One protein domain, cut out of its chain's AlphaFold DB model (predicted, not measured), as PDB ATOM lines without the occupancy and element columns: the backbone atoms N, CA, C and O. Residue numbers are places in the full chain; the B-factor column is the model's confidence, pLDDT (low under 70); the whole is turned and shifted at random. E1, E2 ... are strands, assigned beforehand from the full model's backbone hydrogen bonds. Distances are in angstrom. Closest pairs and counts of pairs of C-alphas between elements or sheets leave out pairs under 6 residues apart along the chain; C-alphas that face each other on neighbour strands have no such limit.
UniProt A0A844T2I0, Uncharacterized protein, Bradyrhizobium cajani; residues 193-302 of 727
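AT A GLANCE: This is residues 193 to 302 of the 727 residues of an uncharacterized protein of Bradyrhizobium cajani (UniProt A0A844T2I0). Two twisted four-stranded sheets lie face to face as a sandwich, E1, E3, E8 and E7 in one layer and E2, E6, E5 and E4 in the other, with their strands at 25 degrees to each other. The chain passes between the layers four times, the last time through the long link of residues 266 to 282. The printed part has 110 residues, with no named helix and strands E1 to E8 in that order along the chain; the sheet orders are E1, E3, E8, E7 and E2, E6, E5, E4, both mixed. The class is all strand, though under half of the residues, 53, are in named elements. The whole is compact and rounded, with a radius of gyration of the C-alphas of 13.2 A and spans of 37 by 30 by 23 A.

IN THESE COORDINATES: E1, residues 199 to 202, begins at C-alpha 199 (-46.999, 106.802, 256.682). E2 is residues 211 to 215 and E3 residues 222 to 227. E4, residues 232 to 239, is 20.7 A from first to last C-alpha, and E5, residues 246 to 253, is 22.4 A. E6, residues 256 to 265, is the longest strand, 28.8 A, beginning at C-alpha 256 (-59.237, 108.116, 276.435). E7 is residues 283 to 288. E8, residues 292 to 297, ends at C-alpha 297 (-40.414, 108.462, 265.358).

HOW THE PARTS SIT: In the first sheet, edge strand E1 is parallel to E3, with N 200 and O 224 2.8 A apart. E3 and E8 are antiparallel, with N 225 and O 295 at 2.8 A. E8 and edge strand E7 form a hairpin, with N 294 and O 286 at 2.8 A. In the second sheet, edge strand E2 is parallel to E6, at 47 degrees, with N 214 and O 263 at 3.0 A. E4, E5 and E6 form a meander, each strand the antiparallel neighbour of the one before; N 250 and O 236 are 2.8 A apart, as are N 249 and O 260. These N and O pairs are within hydrogen-bond range. Between the sheets, the closest C-alphas of E4 and E7 are those of Ala 232 and Asn 287, 6.7 A apart. E1 and E4 are apart.

THE WHOLE: The C-alphas farthest apart, of Gly 255 and Gln 268, are 38.4 A from each other. The printed part has no cut. The link E6 to E7, 17 residues, is long. Mean pLDDT of the printed part is 85.3; residues 217 to 221, 268, 275 to 276, 289 to 291 and 300 to 301 are under 70.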
ATOM      1  N   PHE A 193     -41.558 100.306 259.245       93.31
ATOM      2  CA  PHE A 193     -40.947 101.397 258.490       93.31
ATOM      3  C   PHE A 193     -39.505 100.990 258.183       93.31
ATOM      4  O   PHE A 193     -38.635 101.130 259.044       93.31
ATOM      5  N   ALA A 194     -39.276 100.418 257.001       82.38
ATOM      6  CA  ALA A 194     -38.019  99.760 256.652       82.38
ATOM      7  C   ALA A 194     -36.868 100.752 256.440       82.38
ATOM      8  O   ALA A 194     -35.750 100.486 256.861       82.38
ATOM      9  N   ASP A 195     -37.153 101.917 255.860       75.38
ATOM     10  CA  ASP A 195     -36.177 102.995 255.646       75.38
ATOM     11  C   ASP A 195     -36.515 104.262 256.451       75.38
ATOM     12  O   ASP A 195     -36.005 105.347 256.179       75.38
ATOM     13  N   GLY A 196     -37.443 104.146 257.410       80.12
ATOM     14  CA  GLY A 196     -37.978 105.273 258.172       80.12
ATOM     15  C   GLY A 196     -38.876 106.214 257.359       80.12
ATOM     16  O   GLY A 196     -39.487 107.113 257.924       80.12
ATOM     17  N   THR A 197     -39.044 106.032 256.054       75.62
ATOM     18  CA  THR A 197     -39.923 106.876 255.244       75.62
ATOM     19  C   THR A 197     -41.335 106.284 255.159       75.62
ATOM     20  O   THR A 197     -41.552 105.085 255.313       75.62
ATOM     21  N   GLY A 198     -42.339 107.136 254.938       83.06
ATOM     22  CA  GLY A 198     -43.726 106.705 254.742       83.06
ATOM     23  C   GLY A 198     -44.657 106.939 255.931       83.06
ATOM     24  O   GLY A 198     -44.311 107.587 256.923       83.06
ATOM     25  N   CYS A 199     -45.899 106.479 255.777       89.75
ATOM     26  CA  CYS A 199     -46.999 106.802 256.682       89.75
ATOM     27  C   CYS A 199     -47.979 105.636 256.849       89.75
ATOM     28  O   CYS A 199     -48.458 105.067 255.869       89.75
ATOM     29  N   ILE A 200     -48.347 105.347 258.095       96.88
ATOM     30  CA  ILE A 200     -49.478 104.499 258.461       96.88
ATOM     31  C   ILE A 200     -50.621 105.404 258.917       96.88
ATOM     32  O   ILE A 200     -50.438 106.246 259.788       96.88
ATOM     33  N   THR A 201     -51.827 105.208 258.392       94.19
ATOM     34  CA  THR A 201     -53.052 105.821 258.923       94.19
ATOM     35  C   THR A 201     -53.911 104.753 259.582       94.19
ATOM     36  O   THR A 201     -54.391 103.852 258.900       94.19
ATOM     37  N   LEU A 202     -54.138 104.852 260.893       96.69
ATOM     38  CA  LEU A 202     -54.995 103.927 261.640       96.69
ATOM     39  C   LEU A 202     -56.346 104.588 261.929       96.69
ATOM     40  O   LEU A 202     -56.480 105.370 262.869       96.69
ATOM     41  N   ASN A 203     -57.367 104.247 261.143       94.69
ATOM     42  CA  ASN A 203     -58.730 104.764 261.326       94.69
ATOM     43  C   ASN A 203     -59.476 104.072 262.477       94.69
ATOM     44  O   ASN A 203     -60.431 104.626 263.016       94.69
ATOM     45  N   ASN A 204     -59.046 102.864 262.858       94.25
ATOM     46  CA  ASN A 204     -59.580 102.126 264.002       94.25
ATOM     47  C   ASN A 204     -58.446 101.512 264.845       94.25
ATOM     48  O   ASN A 204     -58.216 100.302 264.787       94.25
ATOM     49  N   PRO A 205     -57.730 102.320 265.647       94.44
ATOM     50  CA  PRO A 205     -56.585 101.836 266.419       94.44
ATOM     51  C   PRO A 205     -56.922 100.693 267.389       94.44
ATOM     52  O   PRO A 205     -56.078  99.849 267.656       94.44
ATOM     53  N   ALA A 206     -58.163 100.613 267.884       94.06
ATOM     54  CA  ALA A 206     -58.598  99.539 268.781       94.06
ATOM     55  C   ALA A 206     -58.688  98.159 268.097       94.06
ATOM     56  O   ALA A 206     -58.665  97.134 268.776       94.06
ATOM     57  N   ALA A 207     -58.801  98.123 266.766       96.62
ATOM     58  CA  ALA A 207     -58.791  96.894 265.972       96.62
ATOM     59  C   ALA A 207     -57.376  96.457 265.547       96.62
ATOM     60  O   ALA A 207     -57.223  95.420 264.898       96.62
ATOM     61  N   PHE A 208     -56.347  97.227 265.910       97.62
ATOM     62  CA  PHE A 208     -54.957  96.929 265.604       97.62
ATOM     63  C   PHE A 208     -54.285  96.198 266.774       97.62
ATOM     64  O   PHE A 208     -54.145  96.742 267.866       97.62
ATOM     65  N   GLN A 209     -53.858  94.958 266.542       97.38
ATOM     66  CA  GLN A 209     -53.156  94.106 267.510       97.38
ATOM     67  C   GLN A 209     -51.776  93.647 267.007       97.38
ATOM     68  O   GLN A 209     -51.083  92.907 267.710       97.38
ATOM     69  N   GLY A 210     -51.384  94.066 265.799       97.31
ATOM     70  CA  GLY A 210     -50.055  93.826 265.237       97.31
ATOM     71  C   GLY A 210     -48.960  94.628 265.948       97.31
ATOM     72  O   GLY A 210     -49.224  95.348 266.913       97.31
ATOM     73  N   THR A 211     -47.726  94.511 265.461       97.75
ATOM     74  CA  THR A 211     -46.575  95.292 265.951       97.75
ATOM     75  C   THR A 211     -46.083  96.238 264.863       97.75
ATOM     76  O   THR A 211     -45.902  95.813 263.721       97.75
ATOM     77  N   ILE A 212     -45.865  97.506 265.213       98.19
ATOM     78  CA  ILE A 212     -45.262  98.510 264.326       98.19
ATOM     79  C   ILE A 212     -43.778  98.642 264.668       98.19
ATOM     80  O   ILE A 212     -43.424  99.046 265.774       98.19
ATOM     81  N   GLY A 213     -42.918  98.308 263.718       94.81
ATOM     82  CA  GLY A 213     -41.479  98.389 263.866       94.81
ATOM     83  C   GLY A 213     -40.872  99.600 263.187       94.81
ATOM     84  O   GLY A 213     -41.270  99.980 262.086       94.81
ATOM     85  N   PHE A 214     -39.882 100.183 263.847       91.44
ATOM     86  CA  PHE A 214     -39.079 101.282 263.327       91.44
ATOM     87  C   PHE A 214     -37.663 100.770 263.100       91.44
ATOM     88  O   PHE A 214     -37.046 100.266 264.038       91.44
ATOM     89  N   ALA A 215     -37.150 100.857 261.873       82.81
ATOM     90  CA  ALA A 215     -35.742 100.572 261.628       82.81
ATOM     91  C   ALA A 215     -34.870 101.540 262.446       82.81
ATOM     92  O   ALA A 215     -35.180 102.731 262.538       82.81
ATOM     93  N   ALA A 216     -33.798 101.037 263.060       71.31
ATOM     94  CA  ALA A 216     -32.860 101.838 263.853       71.31
ATOM     95  C   ALA A 216     -31.915 102.675 262.985       71.31
ATOM     96  O   ALA A 216     -30.695 102.637 263.134       71.31
ATOM     97  N   VAL A 217     -32.506 103.441 262.080       62.31
ATOM     98  CA  VAL A 217     -31.818 104.377 261.207       62.31
ATOM     99  C   VAL A 217     -31.642 105.664 262.006       62.31
ATOM    100  O   VAL A 217     -32.592 106.416 262.220       62.31
ATOM    101  N   THR A 218     -30.445 105.880 262.556       55.00
ATOM    102  CA  THR A 218     -30.193 106.976 263.516       55.00
ATOM    103  C   THR A 218     -30.267 108.378 262.901       55.00
ATOM    104  O   THR A 218     -30.277 109.365 263.629       55.00
ATOM    105  N   ASP A 219     -30.327 108.469 261.577       51.19
ATOM    106  CA  ASP A 219     -30.310 109.684 260.762       51.19
ATOM    107  C   ASP A 219     -31.632 109.956 260.023       51.19
ATOM    108  O   ASP A 219     -31.780 111.014 259.403       51.19
ATOM    109  N   VAL A 220     -32.631 109.071 260.136       55.31
ATOM    110  CA  VAL A 220     -33.960 109.285 259.543       55.31
ATOM    111  C   VAL A 220     -34.988 109.564 260.635       55.31
ATOM    112  O   VAL A 220     -35.499 108.668 261.303       55.31
ATOM    113  N   VAL A 221     -35.350 110.842 260.775       62.91
ATOM    114  CA  VAL A 221     -36.617 111.218 261.413       62.91
ATOM    115  C   VAL A 221     -37.743 110.733 260.513       62.91
ATOM    116  O   VAL A 221     -37.811 111.118 259.343       62.91
ATOM    117  N   GLY A 222     -38.629 109.893 261.035       74.25
ATOM    118  CA  GLY A 222     -39.480 109.123 260.150       74.25
ATOM    119  C   GLY A 222     -40.553 108.290 260.825       74.25
ATOM    120  O   GLY A 222     -40.856 108.463 261.999       74.25
ATOM    121  N   GLY A 223     -41.190 107.420 260.047       82.62
ATOM    122  CA  GLY A 223     -42.258 106.538 260.494       82.62
ATOM    123  C   GLY A 223     -43.454 107.308 261.041       82.62
ATOM    124  O   GLY A 223     -43.612 107.472 262.252       82.62
ATOM    125  N   LEU A 224     -44.306 107.804 260.145       89.88
ATOM    126  CA  LEU A 224     -45.472 108.595 260.533       89.88
ATOM    127  C   LEU A 224     -46.651 107.683 260.861       89.88
ATOM    128  O   LEU A 224     -47.114 106.935 260.005       89.88
ATOM    129  N   ILE A 225     -47.191 107.790 262.071       96.00
ATOM    130  CA  ILE A 225     -48.464 107.172 262.446       96.00
ATOM    131  C   ILE A 225     -49.512 108.277 262.569       96.00
ATOM    132  O   ILE A 225     -49.487 109.091 263.492       96.00
ATOM    133  N   SER A 226     -50.453 108.294 261.634       92.12
ATOM    134  CA  SER A 226     -51.631 109.151 261.650       92.12
ATOM    135  C   SER A 226     -52.782 108.454 262.371       92.12
ATOM    136  O   SER A 226     -53.155 107.322 262.047       92.12
ATOM    137  N   LEU A 227     -53.362 109.151 263.346       94.06
ATOM    138  CA  LEU A 227     -54.491 108.718 264.167       94.06
ATOM    139  C   LEU A 227     -55.640 109.723 264.001       94.06
ATOM    140  O   LEU A 227     -55.799 110.636 264.829       94.06
ATOM    141  N   PRO A 228     -56.438 109.602 262.923       87.62
ATOM    142  CA  PRO A 228     -57.563 110.492 262.686       87.62
ATOM    143  C   PRO A 228     -58.560 110.451 263.845       87.62
ATOM    144  O   PRO A 228     -58.890 109.395 264.379       87.62
ATOM    145  N   GLY A 229     -59.044 111.623 264.255       86.81
ATOM    146  CA  GLY A 229     -60.026 111.745 265.339       86.81
ATOM    147  C   GLY A 229     -59.466 111.617 266.762       86.81
ATOM    148  O   GLY A 229     -60.203 111.881 267.712       86.81
ATOM    149  N   LEU A 230     -58.180 111.293 266.936       90.19
ATOM    150  CA  LEU A 230     -57.503 111.369 268.232       90.19
ATOM    151  C   LEU A 230     -56.877 112.757 268.427       90.19
ATOM    152  O   LEU A 230     -56.238 113.283 267.521       90.19
ATOM    153  N   SER A 231     -57.018 113.334 269.620       90.06
ATOM    154  CA  SER A 231     -56.278 114.530 270.046       90.06
ATOM    155  C   SER A 231     -55.408 114.153 271.241       90.06
ATOM    156  O   SER A 231     -55.907 114.062 272.369       90.06
ATOM    157  N   ALA A 232     -54.147 113.825 270.972       89.75
ATOM    158  CA  ALA A 232     -53.208 113.332 271.965       89.75
ATOM    159  C   ALA A 232     -52.664 114.462 272.847       89.75
ATOM    160  O   ALA A 232     -52.458 115.592 272.417       89.75
ATOM    161  N   GLN A 233     -52.422 114.151 274.109       89.31
ATOM    162  CA  GLN A 233     -51.858 115.042 275.117       89.31
ATOM    163  C   GLN A 233     -50.464 114.583 275.532       89.31
ATOM    164  O   GLN A 233     -49.592 115.412 275.771       89.31
ATOM    165  N   SER A 234     -50.258 113.268 275.620       89.69
ATOM    166  CA  SER A 234     -48.978 112.671 275.979       89.69
ATOM    167  C   SER A 234     -48.854 111.249 275.442       89.69
ATOM    168  O   SER A 234     -49.832 110.618 275.029       89.69
ATOM    169  N   ILE A 235     -47.626 110.749 275.479       94.69
ATOM    170  CA  ILE A 235     -47.241 109.389 275.126       94.69
ATOM    171  C   ILE A 235     -46.429 108.800 276.281       94.69
ATOM    172  O   ILE A 235     -45.644 109.497 276.922       94.69
ATOM    173  N   THR A 236     -46.611 107.511 276.551       94.69
ATOM    174  CA  THR A 236     -45.689 106.730 277.379       94.69
ATOM    175  C   THR A 236     -45.278 105.474 276.642       94.69
ATOM    176  O   THR A 236     -46.097 104.866 275.949       94.69
ATOM    177  N   LEU A 237     -44.048 105.036 276.868       93.31
ATOM    178  CA  LEU A 237     -43.518 103.803 276.314       93.31
ATOM    179  C   LEU A 237     -43.125 102.876 277.463       93.31
ATOM    180  O   LEU A 237     -42.400 103.279 278.370       93.31
ATOM    181  N   THR A 238     -43.638 101.647 277.454       93.38
ATOM    182  CA  THR A 238     -43.361 100.657 278.506       93.38
ATOM    183  C   THR A 238     -43.011  99.308 277.890       93.38
ATOM    184  O   THR A 238     -43.672  98.920 276.928       93.38
ATOM    185  N   PRO A 239     -42.007  98.575 278.400       91.00
ATOM    186  CA  PRO A 239     -41.728  97.223 277.923       91.00
ATOM    187  C   PRO A 239     -42.960  96.324 278.071       91.00
ATOM    188  O   PRO A 239     -43.620  96.334 279.115       91.00
ATOM    189  N   GLN A 240     -43.274  95.534 277.045       92.88
ATOM    190  CA  GLN A 240     -44.349  94.553 277.134       92.88
ATOM    191  C   GLN A 240     -43.932  93.422 278.082       92.88
ATOM    192  O   GLN A 240     -42.848  92.852 277.967       92.88
ATOM    193  N   ALA A 241     -44.810  93.059 279.018       89.94
ATOM    194  CA  ALA A 241     -44.538  91.972 279.949       89.94
ATOM    195  C   ALA A 241     -44.238  90.659 279.199       89.94
ATOM    196  O   ALA A 241     -45.045  90.202 278.391       89.94
ATOM    197  N   GLY A 242     -43.085  90.052 279.492       87.44
ATOM    198  CA  GLY A 242     -42.642  88.809 278.851       87.44
ATOM    199  C   GLY A 242     -41.991  88.982 277.474       87.44
ATOM    200  O   GLY A 242     -41.723  87.973 276.828       87.44
ATOM    201  N   SER A 243     -41.720  90.216 277.035       87.75
ATOM    202  CA  SER A 243     -40.969  90.512 275.811       87.75
ATOM    203  C   SER A 243     -39.745  91.381 276.111       87.75
ATOM    204  O   SER A 243     -39.812  92.296 276.928       87.75
ATOM    205  N   GLU A 244     -38.628  91.102 275.438       83.69
ATOM    206  CA  GLU A 244     -37.398  91.911 275.509       83.69
ATOM    207  C   GLU A 244     -37.273  92.909 274.347       83.69
ATOM    208  O   GLU A 244     -36.381  93.760 274.346       83.69
ATOM    209  N   THR A 245     -38.157  92.795 273.356       87.75
ATOM    210  CA  THR A 245     -38.056  93.508 272.077       87.75
ATOM    211  C   THR A 245     -39.308  94.319 271.739       87.75
ATOM    212  O   THR A 245     -39.241  95.199 270.888       87.75
ATOM    213  N   VAL A 246     -40.443  94.070 272.405       91.06
ATOM    214  CA  VAL A 246     -41.720  94.760 272.145       91.06
ATOM    215  C   VAL A 246     -42.088  95.687 273.298       91.06
ATOM    216  O   VAL A 246     -41.988  95.330 274.473       91.06
ATOM    217  N   PHE A 247     -42.570  96.872 272.944       93.94
ATOM    218  CA  PHE A 247     -43.048  97.904 273.848       93.94
ATOM    219  C   PHE A 247     -44.521  98.198 273.598       93.94
ATOM    220  O   PHE A 247     -45.024  98.123 272.479       93.94
ATOM    221  N   VAL A 248     -45.211  98.592 274.661       96.12
ATOM    222  CA  VAL A 248     -46.554  99.152 274.605       96.12
ATOM    223  C   VAL A 248     -46.426 100.671 274.623       96.12
ATOM    224  O   VAL A 248     -46.081 101.268 275.649       96.12
ATOM    225  N   MET A 249     -46.713 101.286 273.480       96.69
ATOM    226  CA  MET A 249     -46.904 102.723 273.344       96.69
ATOM    227  C   MET A 249     -48.334 103.064 273.753       96.69
ATOM    228  O   MET A 249     -49.286 102.629 273.109       96.69
ATOM    229  N   THR A 250     -48.498 103.849 274.814       96.75
ATOM    230  CA  THR A 250     -49.806 104.363 275.240       96.75
ATOM    231  C   THR A 250     -49.903 105.840 274.899       96.75
ATOM    232  O   THR A 250     -49.102 106.641 275.374       96.75
ATOM    233  N   ILE A 251     -50.894 106.197 274.088       95.06
ATOM    234  CA  ILE A 251     -51.158 107.557 273.625       95.06
ATOM    235  C   ILE A 251     -52.405 108.054 274.353       95.06
ATOM    236  O   ILE A 251     -53.510 107.557 274.122       95.06
ATOM    237  N   PHE A 252     -52.234 109.016 275.256       92.12
ATOM    238  CA  PHE A 252     -53.317 109.581 276.057       92.12
ATOM    239  C   PHE A 252     -53.919 110.776 275.332       92.12
ATOM    240  O   PHE A 252     -53.195 111.704 274.993       92.12
ATOM    241  N   GLY A 253     -55.233 110.786 275.114       89.44
ATOM    242  CA  GLY A 253     -55.941 111.896 274.480       89.44
ATOM    243  C   GLY A 253     -57.209 112.312 275.222       89.44
ATOM    244  O   GLY A 253     -57.625 111.691 276.199       89.44
ATOM    245  N   THR A 254     -57.872 113.361 274.731       81.00
ATOM    246  CA  THR A 254     -59.082 113.938 275.359       81.00
ATOM    247  C   THR A 254     -60.282 112.982 275.445       81.00
ATOM    248  O   THR A 254     -61.227 113.265 276.177       81.00
ATOM    249  N   GLY A 255     -60.264 111.869 274.702       78.56
ATOM    250  CA  GLY A 255     -61.322 110.849 274.664       78.56
ATOM    251  C   GLY A 255     -60.943 109.494 275.278       78.56
ATOM    252  O   GLY A 255     -61.722 108.553 275.158       78.56
ATOM    253  N   GLY A 256     -59.768 109.377 275.906       87.38
ATOM    254  CA  GLY A 256     -59.237 108.116 276.435       87.38
ATOM    255  C   GLY A 256     -57.816 107.825 275.953       87.38
ATOM    256  O   GLY A 256     -57.165 108.679 275.351       87.38
ATOM    257  N   ALA A 257     -57.330 106.615 276.235       91.50
ATOM    258  CA  ALA A 257     -56.014 106.153 275.805       91.50
ATOM    259  C   ALA A 257     -56.132 105.143 274.657       91.50
ATOM    260  O   ALA A 257     -57.038 104.312 274.647       91.50
ATOM    261  N   THR A 258     -55.201 105.208 273.710       94.00
ATOM    262  CA  THR A 258     -54.992 104.194 272.666       94.00
ATOM    263  C   THR A 258     -53.646 103.521 272.894       94.00
ATOM    264  O   THR A 258     -52.675 104.204 273.214       94.00
ATOM    265  N   THR A 259     -53.576 102.202 272.733       95.88
ATOM    266  CA  THR A 259     -52.332 101.437 272.877       95.88
ATOM    267  C   THR A 259     -51.915 100.830 271.551       95.88
ATOM    268  O   THR A 259     -52.747 100.234 270.875       95.88
ATOM    269  N   LEU A 260     -50.632 100.932 271.222       97.62
ATOM    270  CA  LEU A 260     -50.013 100.291 270.064       97.62
ATOM    271  C   LEU A 260     -48.821  99.456 270.536       97.62
ATOM    272  O   LEU A 260     -48.076  99.885 271.420       97.62
ATOM    273  N   HIS A 261     -48.629  98.274 269.954       97.19
ATOM    274  CA  HIS A 261     -47.390  97.523 270.143       97.19
ATOM    275  C   HIS A 261     -46.355  98.007 269.138       97.19
ATOM    276  O   HIS A 261     -46.639  98.097 267.942       97.19
ATOM    277  N   VAL A 262     -45.165  98.321 269.634       96.25
ATOM    278  CA  VAL A 262     -44.077  98.863 268.829       96.25
ATOM    279  C   VAL A 262     -42.753  98.183 269.161       96.25
ATOM    280  O   VAL A 262     -42.557  97.723 270.286       96.25
ATOM    281  N   ASN A 263     -41.836  98.106 268.204       93.56
ATOM    282  CA  ASN A 263     -40.476  97.616 268.422       93.56
ATOM    283  C   ASN A 263     -39.456  98.397 267.584       93.56
ATOM    284  O   ASN A 263     -39.808  99.121 266.653       93.56
ATOM    285  N   LEU A 264     -38.185  98.250 267.942       89.62
ATOM    286  CA  LEU A 264     -37.073  98.729 267.134       89.62
ATOM    287  C   LEU A 264     -36.518  97.562 266.313       89.62
ATOM    288  O   LEU A 264     -36.402  96.451 266.837       89.62
ATOM    289  N   LEU A 265     -36.188  97.805 265.049       86.38
ATOM    290  CA  LEU A 265     -35.753  96.786 264.100       86.38
ATOM    291  C   LEU A 265     -34.315  97.015 263.647       86.38
ATOM    292  O   LEU A 265     -33.902  98.156 263.446       86.38
ATOM    293  N   ASP A 266     -33.585  95.923 263.435       81.44
ATOM    294  CA  ASP A 266     -32.341  95.942 262.668       81.44
ATOM    295  C   ASP A 266     -32.650  96.419 261.241       81.44
ATOM    296  O   ASP A 266     -33.586  95.925 260.616       81.44
ATOM    297  N   GLU A 267     -31.908  97.405 260.739       73.00
ATOM    298  CA  GLU A 267     -32.185  98.034 259.439       73.00
ATOM    299  C   GLU A 267     -32.050  97.054 258.264       73.00
ATOM    300  O   GLU A 267     -32.777  97.166 257.281       73.00
ATOM    301  N   GLN A 268     -31.139  96.082 258.355       66.81
ATOM    302  CA  GLN A 268     -30.856  95.162 257.253       66.81
ATOM    303  C   GLN A 268     -31.795  93.961 257.277       66.81
ATOM    304  O   GLN A 268     -32.306  93.544 256.241       66.81
ATOM    305  N   GLU A 269     -32.020  93.410 258.467       72.69
ATOM    306  CA  GLU A 269     -32.770  92.167 258.639       72.69
ATOM    307  C   GLU A 269     -34.257  92.409 258.956       72.69
ATOM    308  O   GLU A 269     -35.059  91.478 258.909       72.69
ATOM    309  N   LEU A 270     -34.641  93.640 259.327       80.25
ATOM    310  CA  LEU A 270     -35.982  94.023 259.803       80.25
ATOM    311  C   LEU A 270     -36.496  93.157 260.968       80.25
ATOM    312  O   LEU A 270     -37.702  93.033 261.214       80.25
ATOM    313  N   THR A 271     -35.564  92.581 261.728       85.75
ATOM    314  CA  THR A 271     -35.838  91.769 262.915       85.75
ATOM    315  C   THR A 271     -35.806  92.622 264.176       85.75
ATOM    316  O   THR A 271     -35.078  93.608 264.263       85.75
ATOM    317  N   ALA A 272     -36.612  92.255 265.174       86.56
ATOM    318  CA  ALA A 272     -36.722  93.023 266.407       86.56
ATOM    319  C   ALA A 272     -35.425  92.976 267.232       86.56
ATOM    320  O   ALA A 272     -34.919  91.898 267.549       86.56
ATOM    321  N   MET A 273     -34.931  94.142 267.642       79.44
ATOM    322  CA  MET A 273     -33.743  94.271 268.481       79.44
ATOM    323  C   MET A 273     -34.083  94.309 269.971       79.44
ATOM    324  O   MET A 273     -35.153  94.764 270.382       79.44
ATOM    325  N   GLN A 274     -33.140  93.857 270.800       79.31
ATOM    326  CA  GLN A 274     -33.222  94.021 272.252       79.31
ATOM    327  C   GLN A 274     -33.029  95.493 272.645       79.31
ATOM    328  O   GLN A 274     -32.183  96.185 272.085       79.31
ATOM    329  N   ASN A 275     -33.823  95.938 273.624       66.44
ATOM    330  CA  ASN A 275     -33.946  97.315 274.114       66.44
ATOM    331  C   ASN A 275     -32.612  98.105 274.210       66.44
ATOM    332  O   ASN A 275     -31.871  97.910 275.178       66.44
ATOM    333  N   PRO A 276     -32.345  99.066 273.301       62.38
ATOM    334  CA  PRO A 276     -31.146  99.905 273.360       62.38
ATOM    335  C   PRO A 276     -31.293 101.148 274.260       62.38
ATOM    336  O   PRO A 276     -30.401 101.989 274.275       62.38
ATOM    337  N   GLY A 277     -32.397 101.285 275.007       71.19
ATOM    338  CA  GLY A 277     -32.723 102.494 275.775       71.19
ATOM    339  C   GLY A 277     -33.813 103.354 275.133       71.19
ATOM    340  O   GLY A 277     -33.772 104.570 275.266       71.19
ATOM    341  N   TRP A 278     -34.774 102.734 274.442       81.94
ATOM    342  CA  TRP A 278     -35.880 103.429 273.775       81.94
ATOM    343  C   TRP A 278     -36.869 104.027 274.787       81.94
ATOM    344  O   TRP A 278     -37.266 103.364 275.752       81.94
ATOM    345  N   THR A 279     -37.280 105.272 274.570       86.19
ATOM    346  CA  THR A 279     -38.127 106.055 275.475       86.19
ATOM    347  C   THR A 279     -39.277 106.742 274.733       86.19
ATOM    348  O   THR A 279     -39.393 106.690 273.513       86.19
ATOM    349  N   ALA A 280     -40.167 107.395 275.484       88.06
ATOM    350  CA  ALA A 280     -41.228 108.209 274.897       88.06
ATOM    351  C   ALA A 280     -40.698 109.488 274.216       88.06
ATOM    352  O   ALA A 280     -41.385 110.018 273.348       88.06
ATOM    353  N   ASP A 281     -39.498 109.957 274.582       85.81
ATOM    354  CA  ASP A 281     -38.886 111.162 274.003       85.81
ATOM    355  C   ASP A 281     -38.411 110.926 272.563       85.81
ATOM    356  O   ASP A 281     -38.302 111.868 271.785       85.81
ATOM    357  N   ASP A 282     -38.243 109.659 272.169       85.06
ATOM    358  CA  ASP A 282     -37.981 109.242 270.791       85.06
ATOM    359  C   ASP A 282     -39.191 109.422 269.855       85.06
ATOM    360  O   ASP A 282     -39.175 108.952 268.717       85.06
ATOM    361  N   PHE A 283     -40.272 110.059 270.316       89.44
ATOM    362  CA  PHE A 283     -41.482 110.284 269.538       89.44
ATOM    363  C   PHE A 283     -41.986 111.719 269.649       89.44
ATOM    364  O   PHE A 283     -42.328 112.210 270.725       89.44
ATOM    365  N   ALA A 284     -42.146 112.372 268.500       88.19
ATOM    366  CA  ALA A 284     -42.837 113.650 268.421       88.19
ATOM    367  C   ALA A 284     -44.339 113.430 268.222       88.19
ATOM    368  O   ALA A 284     -44.762 112.674 267.345       88.19
ATOM    369  N   VAL A 285     -45.152 114.137 269.009       88.12
ATOM    370  CA  VAL A 285     -46.616 114.097 268.930       88.12
ATOM    371  C   VAL A 285     -47.134 115.466 268.509       88.12
ATOM    372  O   VAL A 285     -46.941 116.457 269.213       88.12
ATOM    373  N   ILE A 286     -47.812 115.523 267.364       85.62
ATOM    374  CA  ILE A 286     -48.369 116.760 266.808       85.62
ATOM    375  C   ILE A 286     -49.870 116.584 266.602       85.62
ATOM    376  O   ILE A 286     -50.318 115.719 265.851       85.62
ATOM    377  N   ASN A 287     -50.664 117.451 267.231       84.12
ATOM    378  CA  ASN A 287     -52.089 117.555 266.933       84.12
ATOM    379  C   ASN A 287     -52.297 118.471 265.732       84.12
ATOM    380  O   ASN A 287     -51.916 119.642 265.763       84.12
ATOM    381  N   THR A 288     -52.958 117.960 264.701       73.88
ATOM    382  CA  THR A 288     -53.354 118.752 263.539       73.88
ATOM    383  C   THR A 288     -54.814 119.177 263.706       73.88
ATOM    384  O   THR A 288     -55.691 118.307 263.790       73.88
ATOM    385  N   PRO A 289     -55.122 120.490 263.762       66.69
ATOM    386  CA  PRO A 289     -56.491 120.968 263.929       66.69
ATOM    387  C   PRO A 289     -57.438 120.367 262.878       66.69
ATOM    388  O   PRO A 289     -57.278 120.599 261.685       66.69
ATOM    389  N   GLY A 290     -58.422 119.583 263.326       68.25
ATOM    390  CA  GLY A 290     -59.419 118.940 262.460       68.25
ATOM    391  C   GLY A 290     -58.998 117.619 261.798       68.25
ATOM    392  O   GLY A 290     -59.868 116.948 261.251       68.25
ATOM    393  N   SER A 291     -57.726 117.211 261.878       69.25
ATOM    394  CA  SER A 291     -57.213 115.988 261.221       69.25
ATOM    395  C   SER A 291     -56.739 114.897 262.187       69.25
ATOM    396  O   SER A 291     -56.526 113.770 261.756       69.25
ATOM    397  N   GLY A 292     -56.638 115.189 263.487       88.75
ATOM    398  CA  GLY A 292     -56.266 114.216 264.520       88.75
ATOM    399  C   GLY A 292     -54.815 114.356 264.984       88.75
ATOM    400  O   GLY A 292     -54.268 115.459 264.992       88.75
ATOM    401  N   THR A 293     -54.205 113.242 265.390       89.44
ATOM    402  CA  THR A 293     -52.838 113.188 265.931       89.44
ATOM    403  C   THR A 293     -51.894 112.551 264.923       89.44
ATOM    404  O   THR A 293     -52.233 111.537 264.321       89.44
ATOM    405  N   ILE A 294     -50.692 113.106 264.795       88.56
ATOM    406  CA  ILE A 294     -49.561 112.479 264.113       88.56
ATOM    407  C   ILE A 294     -48.501 112.156 265.164       88.56
ATOM    408  O   ILE A 294     -48.081 113.040 265.913       88.56
ATOM    409  N   VAL A 295     -48.075 110.897 265.210       92.50
ATOM    410  CA  VAL A 295     -46.908 110.442 265.971       92.50
ATOM    411  C   VAL A 295     -45.785 110.177 264.978       92.50
ATOM    412  O   VAL A 295     -45.992 109.477 263.992       92.50
ATOM    413  N   THR A 296     -44.615 110.758 265.216       88.50
ATOM    414  CA  THR A 296     -43.420 110.580 264.378       88.50
ATOM    415  C   THR A 296     -42.328 109.965 265.228       88.50
ATOM    416  O   THR A 296     -42.127 110.425 266.352       88.50
ATOM    417  N   TYR A 297     -41.623 108.961 264.717       89.06
ATOM    418  CA  TYR A 297     -40.414 108.462 265.358       89.06
ATOM    419  C   TYR A 297     -39.257 109.435 265.098       89.06
ATOM    420  O   TYR A 297     -38.902 109.745 263.960       89.06
ATOM    421  N   VAL A 298     -38.720 109.982 266.182       82.75
ATOM    422  CA  VAL A 298     -37.653 110.985 266.206       82.75
ATOM    423  C   VAL A 298     -36.589 110.480 267.181       82.75
ATOM    424  O   VAL A 298     -36.549 110.967 268.314       82.75
ATOM    425  N   PRO A 299     -35.779 109.475 266.797       75.06
ATOM    426  CA  PRO A 299     -34.818 108.866 267.709       75.06
ATOM    427  C   PRO A 299     -33.964 109.939 268.398       75.06
ATOM    428  O   PRO A 299     -33.272 110.710 267.743       75.06
ATOM    429  N   GLN A 300     -34.021 109.978 269.727       63.38
ATOM    430  CA  GLN A 300     -33.185 110.791 270.617       63.38
ATOM    431  C   GLN A 300     -31.921 110.018 271.042       63.38
ATOM    432  O   GLN A 300     -31.298 110.316 272.059       63.38
ATOM    433  N   GLY A 301     -31.546 108.992 270.274       62.16
ATOM    434  CA  GLY A 301     -30.353 108.186 270.496       62.16
ATOM    435  C   GLY A 301     -29.069 108.868 270.027       62.16
ATOM    436  O   GLY A 301     -29.071 109.945 269.437       62.16
ATOM    437  N   THR A 302     -27.940 108.200 270.274       71.00
ATOM    438  CA  THR A 302     -26.659 108.641 269.715       71.00
ATOM    439  C   THR A 302     -26.711 108.561 268.189       71.00
ATOM    440  O   THR A 302     -26.782 107.455 267.647       71.00
TER     441      THR A 302